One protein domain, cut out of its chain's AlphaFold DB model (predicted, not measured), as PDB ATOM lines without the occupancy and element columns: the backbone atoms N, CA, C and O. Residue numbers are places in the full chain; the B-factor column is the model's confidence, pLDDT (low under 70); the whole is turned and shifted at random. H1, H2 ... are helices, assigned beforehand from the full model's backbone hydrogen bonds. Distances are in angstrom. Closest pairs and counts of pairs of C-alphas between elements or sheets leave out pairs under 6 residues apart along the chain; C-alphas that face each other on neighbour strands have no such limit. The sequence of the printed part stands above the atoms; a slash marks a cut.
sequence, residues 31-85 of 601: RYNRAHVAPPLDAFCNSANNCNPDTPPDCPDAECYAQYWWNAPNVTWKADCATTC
ATOM      1  N   ARG A  31      84.866  -5.314-242.145       55.41
ATOM      2  CA  ARG A  31      84.020  -6.144-241.265       55.41
ATOM      3  C   ARG A  31      84.193  -7.635-241.518       55.41
ATOM      4  O   ARG A  31      84.300  -8.369-240.545       55.41
ATOM      5  N   TYR A  32      84.268  -8.063-242.779       65.50
ATOM      6  CA  TYR A  32      84.555  -9.456-243.128       65.50
ATOM      7  C   TYR A  32      85.915  -9.888-242.568       65.50
ATOM      8  O   TYR A  32      86.000 -10.886-241.859       65.50
ATOM      9  N   ASN A  33      86.959  -9.082-242.782       65.25
ATOM     10  CA  ASN A  33      88.299  -9.367-242.269       65.25
ATOM     11  C   ASN A  33      88.356  -9.331-240.731       65.25
ATOM     12  O   ASN A  33      89.074 -10.128-240.137       65.25
ATOM     13  N   ARG A  34      87.581  -8.453-240.072       61.62
ATOM     14  CA  ARG A  34      87.473  -8.398-238.603       61.62
ATOM     15  C   ARG A  34      86.724  -9.603-238.024       61.62
ATOM     16  O   ARG A  34      87.162 -10.140-237.017       61.62
ATOM     17  N   ALA A  35      85.628 -10.033-238.648       59.25
ATOM     18  CA  ALA A  35      84.863 -11.207-238.218       59.25
ATOM     19  C   ALA A  35      85.647 -12.522-238.394       59.25
ATOM     20  O   ALA A  35      85.412 -13.468-237.654       59.25
ATOM     21  N   HIS A  36      86.614 -12.553-239.318       63.41
ATOM     22  CA  HIS A  36      87.492 -13.700-239.588       63.41
ATOM     23  C   HIS A  36      88.946 -13.454-239.130       63.41
ATOM     24  O   HIS A  36      89.896 -14.053-239.649       63.41
ATOM     25  N   VAL A  37      89.145 -12.517-238.191       67.75
ATOM     26  CA  VAL A  37      90.475 -12.206-237.642       67.75
ATOM     27  C   VAL A  37      90.921 -13.271-236.646       67.75
ATOM     28  O   VAL A  37      92.097 -13.630-236.626       67.75
ATOM     29  N   ALA A  38      89.974 -13.787-235.860       65.75
ATOM     30  CA  ALA A  38      90.203 -14.912-234.980       65.75
ATOM     31  C   ALA A  38      90.268 -16.192-235.826       65.75
ATOM     32  O   ALA A  38      89.442 -16.365-236.730       65.75
ATOM     33  N   PRO A  39      91.244 -17.075-235.572       70.44
ATOM     34  CA  PRO A  39      91.223 -18.399-236.165       70.44
ATOM     35  C   PRO A  39      89.931 -19.125-235.744       70.44
ATOM     36  O   PRO A  39      89.443 -18.898-234.633       70.44
ATOM     37  N   PRO A  40      89.373 -19.987-236.610       78.75
ATOM     38  CA  PRO A  40      88.289 -20.884-236.231       78.75
ATOM     39  C   PRO A  40      88.629 -21.651-234.946       78.75
ATOM     40  O   PRO A  40      89.784 -22.024-234.736       78.75
ATOM     41  N   LEU A  41      87.643 -21.867-234.073       76.75
ATOM     42  CA  LEU A  41      87.872 -22.516-232.777       76.75
ATOM     43  C   LEU A  41      88.469 -23.922-232.949       76.75
ATOM     44  O   LEU A  41      89.377 -24.298-232.215       76.75
ATOM     45  N   ASP A  42      88.043 -24.646-233.983       85.44
ATOM     46  CA  ASP A  42      88.547 -25.967-234.371       85.44
ATOM     47  C   ASP A  42      90.005 -25.972-234.863       85.44
ATOM     48  O   ASP A  42      90.641 -27.027-234.918       85.44
ATOM     49  N   ALA A  43      90.599 -24.808-235.146       85.19
ATOM     50  CA  ALA A  43      92.027 -24.712-235.437       85.19
ATOM     51  C   ALA A  43      92.878 -25.101-234.212       85.19
ATOM     52  O   ALA A  43      93.894 -25.788-234.363       85.19
ATOM     53  N   PHE A  44      92.429 -24.707-233.014       84.25
ATOM     54  CA  PHE A  44      93.134 -24.919-231.745       84.25
ATOM     55  C   PHE A  44      92.401 -25.853-230.776       84.25
ATOM     56  O   PHE A  44      93.030 -26.358-229.856       84.25
ATOM     57  N   CYS A  45      91.105 -26.100-230.965       86.44
ATOM     58  CA  CYS A  45      90.291 -27.012-230.169       86.44
ATOM     59  C   CYS A  45      89.786 -28.148-231.062       86.44
ATOM     60  O   CYS A  45      88.766 -28.012-231.731       86.44
ATOM     61  N   ASN A  46      90.524 -29.252-231.131       86.88
ATOM     62  CA  ASN A  46      90.168 -30.385-231.977       86.88
ATOM     63  C   ASN A  46      90.654 -31.716-231.383       86.88
ATOM     64  O   ASN A  46      91.108 -31.809-230.240       86.88
ATOM     65  N   SER A  47      90.577 -32.783-232.179       86.56
ATOM     66  CA  SER A  47      91.008 -34.119-231.765       86.56
ATOM     67  C   SER A  47      92.494 -34.215-231.397       86.56
ATOM     68  O   SER A  47      92.876 -35.173-230.736       86.56
ATOM     69  N   ALA A  48      93.343 -33.269-231.813       85.38
ATOM     70  CA  ALA A  48      94.766 -33.269-231.467       85.38
ATOM     71  C   ALA A  48      95.033 -32.875-230.003       85.38
ATOM     72  O   ALA A  48      96.097 -33.192-229.480       85.38
ATOM     73  N   ASN A  49      94.082 -32.213-229.343       85.06
ATOM     74  CA  ASN A  49      94.156 -31.821-227.935       85.06
ATOM     75  C   ASN A  49      92.887 -32.203-227.163       85.06
ATOM     76  O   ASN A  49      92.515 -31.510-226.225       85.06
ATOM     77  N   ASN A  50      92.200 -33.280-227.569       85.56
ATOM     78  CA  ASN A  50      90.985 -33.795-226.917       85.56
ATOM     79  C   ASN A  50      89.872 -32.750-226.707       85.56
ATOM     80  O   ASN A  50      89.024 -32.907-225.833       85.56
ATOM     81  N   CYS A  51      89.863 -31.685-227.505       84.56
ATOM     82  CA  CYS A  51      88.949 -30.567-227.348       84.56
ATOM     83  C   CYS A  51      87.844 -30.665-228.407       84.56
ATOM     84  O   CYS A  51      88.125 -30.847-229.593       84.56
ATOM     85  N   ASN A  52      86.582 -30.573-227.983       85.50
ATOM     86  CA  ASN A  52      85.442 -30.522-228.896       85.50
ATOM     87  C   ASN A  52      85.034 -29.055-229.116       85.50
ATOM     88  O   ASN A  52      84.570 -28.427-228.166       85.50
ATOM     89  N   PRO A  53      85.161 -28.500-230.331       84.69
ATOM     90  CA  PRO A  53      84.829 -27.100-230.585       84.69
ATOM     91  C   PRO A  53      83.327 -26.801-230.444       84.69
ATOM     92  O   PRO A  53      82.971 -25.661-230.153       84.69
ATOM     93  N   ASP A  54      82.450 -27.802-230.582       86.62
ATOM     94  CA  ASP A  54      81.002 -27.641-230.371       86.62
ATOM     95  C   ASP A  54      80.625 -27.610-228.880       86.62
ATOM     96  O   ASP A  54      79.587 -27.065-228.498       86.62
ATOM     97  N   THR A  55      81.468 -28.192-228.025       84.50
ATOM     98  CA  THR A  55      81.313 -28.210-226.563       84.50
ATOM     99  C   THR A  55      82.677 -27.994-225.902       84.50
ATOM    100  O   THR A  55      83.287 -28.964-225.434       84.50
ATOM    101  N   PRO A  56      83.198 -26.754-225.905       80.00
ATOM    102  CA  PRO A  56      84.525 -26.469-225.377       80.00
ATOM    103  C   PRO A  56      84.616 -26.857-223.892       80.00
ATOM    104  O   PRO A  56      83.644 -26.644-223.164       80.00
ATOM    105  N   PRO A  57      85.745 -27.420-223.428       77.94
ATOM    106  CA  PRO A  57      85.929 -27.773-222.024       77.94
ATOM    107  C   PRO A  57      85.767 -26.557-221.106       77.94
ATOM    108  O   PRO A  57      86.385 -25.519-221.340       77.94
ATOM    109  N   ASP A  58      84.971 -26.714-220.050       80.88
ATOM    110  CA  ASP A  58      84.810 -25.742-218.968       80.88
ATOM    111  C   ASP A  58      85.466 -26.317-217.708       80.88
ATOM    112  O   ASP A  58      84.913 -27.198-217.044       80.88
ATOM    113  N   CYS A  59      86.709 -25.910-217.456       78.81
ATOM    114  CA  CYS A  59      87.545 -26.462-216.394       78.81
ATOM    115  C   CYS A  59      87.612 -25.515-215.183       78.81
ATOM    116  O   CYS A  59      87.794 -24.307-215.368       78.81
ATOM    117  N   PRO A  60      87.532 -26.044-213.944       73.62
ATOM    118  CA  PRO A  60      87.561 -25.238-212.722       73.62
ATOM    119  C   PRO A  60      88.974 -24.790-212.305       73.62
ATOM    120  O   PRO A  60      89.101 -23.872-211.498       73.62
ATOM    121  N   ASP A  61      90.026 -25.416-212.840       67.69
ATOM    122  CA  ASP A  61      91.424 -25.155-212.488       67.69
ATOM    123  C   ASP A  61      92.387 -25.369-213.674       67.69
ATOM    124  O   ASP A  61      92.008 -25.814-214.764       67.69
ATOM    125  N   ALA A  62      93.657 -25.017-213.457       69.94
ATOM    126  CA  ALA A  62      94.713 -25.104-214.463       69.94
ATOM    127  C   ALA A  62      95.093 -26.551-214.831       69.94
ATOM    128  O   ALA A  62      95.452 -26.806-215.983       69.94
ATOM    129  N   GLU A  63      95.004 -27.495-213.890       79.38
ATOM    130  CA  GLU A  63      95.350 -28.903-214.125       79.38
ATOM    131  C   GLU A  63      94.365 -29.543-215.112       79.38
ATOM    132  O   GLU A  63      94.771 -30.207-216.067       79.38
ATOM    133  N   CYS A  64      93.073 -29.233-214.975       79.31
ATOM    134  CA  CYS A  64      92.046 -29.643-215.923       79.31
ATOM    135  C   CYS A  64      92.282 -29.065-217.329       79.31
ATOM    136  O   CYS A  64      92.088 -29.787-218.309       79.31
ATOM    137  N   TYR A  65      92.744 -27.814-217.464       78.81
ATOM    138  CA  TYR A  65      93.040 -27.216-218.778       78.81
ATOM    139  C   TYR A  65      94.310 -27.772-219.441       78.81
ATOM    140  O   TYR A  65      94.402 -27.762-220.671       78.81
ATOM    141  N   ALA A  66      95.272 -28.290-218.669       82.06
ATOM    142  CA  ALA A  66      96.555 -28.762-219.192       82.06
ATOM    143  C   ALA A  66      96.408 -29.880-220.244       82.06
ATOM    144  O   ALA A  66      97.173 -29.935-221.208       82.06
ATOM    145  N   GLN A  67      95.391 -30.736-220.113       81.25
ATOM    146  CA  GLN A  67      95.127 -31.826-221.062       81.25
ATOM    147  C   GLN A  67      94.570 -31.356-222.418       81.25
ATOM    148  O   GLN A  67      94.646 -32.099-223.396       81.25
ATOM    149  N   TYR A  68      94.037 -30.130-222.483       82.44
ATOM    150  CA  TYR A  68      93.508 -29.514-223.705       82.44
ATOM    151  C   TYR A  68      94.509 -28.548-224.347       82.44
ATOM    152  O   TYR A  68      94.163 -27.779-225.246       82.44
ATOM    153  N   TRP A  69      95.767 -28.576-223.904       80.38
ATOM    154  CA  TRP A  69      96.813 -27.720-224.439       80.38
ATOM    155  C   TRP A  69      97.119 -28.054-225.902       80.38
ATOM    156  O   TRP A  69      97.521 -29.168-226.244       80.38
ATOM    157  N   TRP A  70      96.961 -27.065-226.782       81.38
ATOM    158  CA  TRP A  70      97.273 -27.227-228.196       81.38
ATOM    159  C   TRP A  70      98.791 -27.250-228.434       81.38
ATOM    160  O   TRP A  70      99.522 -26.357-228.006       81.38
ATOM    161  N   ASN A  71      99.271 -28.277-229.139       80.06
ATOM    162  CA  ASN A  71     100.696 -28.488-229.427       80.06
ATOM    163  C   ASN A  71     100.970 -29.057-230.836       80.06
ATOM    164  O   ASN A  71     102.096 -29.456-231.138       80.06
ATOM    165  N   ALA A  72      99.954 -29.114-231.697       81.50
ATOM    166  CA  ALA A  72     100.034 -29.778-232.993       81.50
ATOM    167  C   ALA A  72     100.530 -28.831-234.107       81.50
ATOM    168  O   ALA A  72     100.353 -27.629-234.026       81.50
ATOM    169  N   PRO A  73     101.134 -29.322-235.202       83.75
ATOM    170  CA  PRO A  73     101.618 -28.466-236.294       83.75
ATOM    171  C   PRO A  73     100.527 -28.096-237.323       83.75
ATOM    172  O   PRO A  73     100.842 -27.657-238.427       83.75
ATOM    173  N   ASN A  74      99.245 -28.320-237.011       82.62
ATOM    174  CA  ASN A  74      98.119 -28.201-237.950       82.62
ATOM    175  C   ASN A  74      97.701 -26.755-238.261       82.62
ATOM    176  O   ASN A  74      96.866 -26.547-239.140       82.62
ATOM    177  N   VAL A  75      98.261 -25.768-237.561       80.69
ATOM    178  CA  VAL A  75      98.041 -24.347-237.848       80.69
ATOM    179  C   VAL A  75      99.366 -23.687-238.208       80.69
ATOM    180  O   VAL A  75     100.420 -24.000-237.657       80.69
ATOM    181  N   THR A  76      99.310 -22.750-239.143       80.38
ATOM    182  CA  THR A  76     100.454 -21.940-239.555       80.38
ATOM    183  C   THR A  76     100.060 -20.470-239.539       80.38
ATOM    184  O   THR A  76      98.884 -20.116-239.658       80.38
ATOM    185  N   TRP A  77     101.045 -19.591-239.360       76.25
ATOM    186  CA  TRP A  77     100.821 -18.151-239.454       76.25
ATOM    187  C   TRP A  77     100.357 -17.766-240.866       76.25
ATOM    188  O   TRP A  77     100.826 -18.331-241.855       76.25
ATOM    189  N   LYS A  78      99.461 -16.774-240.967       73.19
ATOM    190  CA  LYS A  78      99.020 -16.226-242.259       73.19
ATOM    191  C   LYS A  78     100.229 -15.667-243.022       73.19
ATOM    192  O   LYS A  78     100.961 -14.830-242.497       73.19
ATOM    193  N   ALA A  79     100.421 -16.104-244.265       76.31
ATOM    194  CA  ALA A  79     101.555 -15.689-245.096       76.31
ATOM    195  C   ALA A  79     101.435 -14.242-245.621       76.31
ATOM    196  O   ALA A  79     102.429 -13.632-246.001       76.31
ATOM    197  N   ASP A  80     100.226 -13.679-245.622       71.31
ATOM    198  CA  ASP A  80      99.865 -12.366-246.165       71.31
ATOM    199  C   ASP A  80      99.448 -11.374-245.063       71.31
ATOM    200  O   ASP A  80      98.561 -10.531-245.227       71.31
ATOM    201  N   CYS A  81     100.123 -11.464-243.915       67.06
ATOM    202  CA  CYS A  81      99.787 -10.732-242.693       67.06
ATOM    203  C   CYS A  81      99.727  -9.202-242.886       67.06
ATOM    204  O   CYS A  81      98.934  -8.534-242.229       67.06
ATOM    205  N   ALA A  82     100.480  -8.648-243.846       64.62
ATOM    206  CA  ALA A  82     100.440  -7.223-244.199       64.62
ATOM    207  C   ALA A  82      99.047  -6.735-244.654       64.62
ATOM    208  O   ALA A  82      98.765  -5.540-244.581       64.62
ATOM    209  N   THR A  83      98.185  -7.645-245.119       64.38
ATOM    210  CA  THR A  83      96.846  -7.336-245.640       64.38
ATOM    211  C   THR A  83      95.705  -8.037-244.900       64.38
ATOM    212  O   THR A  83      94.583  -7.534-244.929       64.38
ATOM    213  N   THR A  84      95.953  -9.179-244.246       64.38
ATOM    214  CA  THR A  84      94.890 -10.030-243.662       64.38
ATOM    215  C   THR A  84      94.970 -10.218-242.149       64.38
ATOM    216  O   THR A  84      94.023 -10.741-241.548       64.38
ATOM    217  N   CYS A  85      96.069  -9.808-241.512       67.06
ATOM    218  CA  CYS A  85      96.146  -9.777-240.058       67.06
ATOM    219  C   CYS A  85      95.460  -8.515-239.527       67.06
ATOM    220  O   CYS A  85      95.492  -7.449-240.143       67.06
TER     221      CYS A  85
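This is residues 31 to 85 of the 601 residues of the protein "GDSL-like lipase/acylhydrolase family protein" of Streptomyces sp. BK387 (UniProt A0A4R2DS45). With little regular structure, the domain is a loose, elongated loop of mostly unnamed chain: H1 and H4 sit near each other at one end, H3 at the other, and H2 in between. The printed part has 55 residues with four named helices, H1 to H4 in chain order, and no named strand: all helix, with 18 residues in named elements. The radius of gyration of the C-alphas is 13.6 A, and the spans are 38 by 24 by 18 A.

H1, residues 31 to 35, is 6.0 A long, from C-alpha 31 at (84.020, -6.144, -241.265). H3, residues 62 to 66, is 6.3 A. H2, residues 41 to 44, is 5.9 A. H4, residues 81 to 84, is 5.0 A, ending with C-alpha 84 at (94.890, -10.030, -243.662).

H1 and H4 are close but not clearly touching: their closest C-alphas, of Asn 33 and Thr 84, are 6.8 A apart. H3 is apart from H1, H2 and H4; H2 is apart from H1 and H4. In H1 and H3 every O i to N i+4 pair is within hydrogen-bond range; H2 and H4 are too short for one, and their single O i to N i+3 pair is within range in H2, not in H4.

The two farthest C-alphas, of Pro 60 and Thr 83, are 38.6 A apart. The printed part has no cut. The links H2 to H3 and H3 to H4 are long, with 17 and 14 residues; H1 to H2 is tight. Mean pLDDT of the printed part is 76.6, and residues 31 to 38, 61 to 62 and 81 to 85 are under 70.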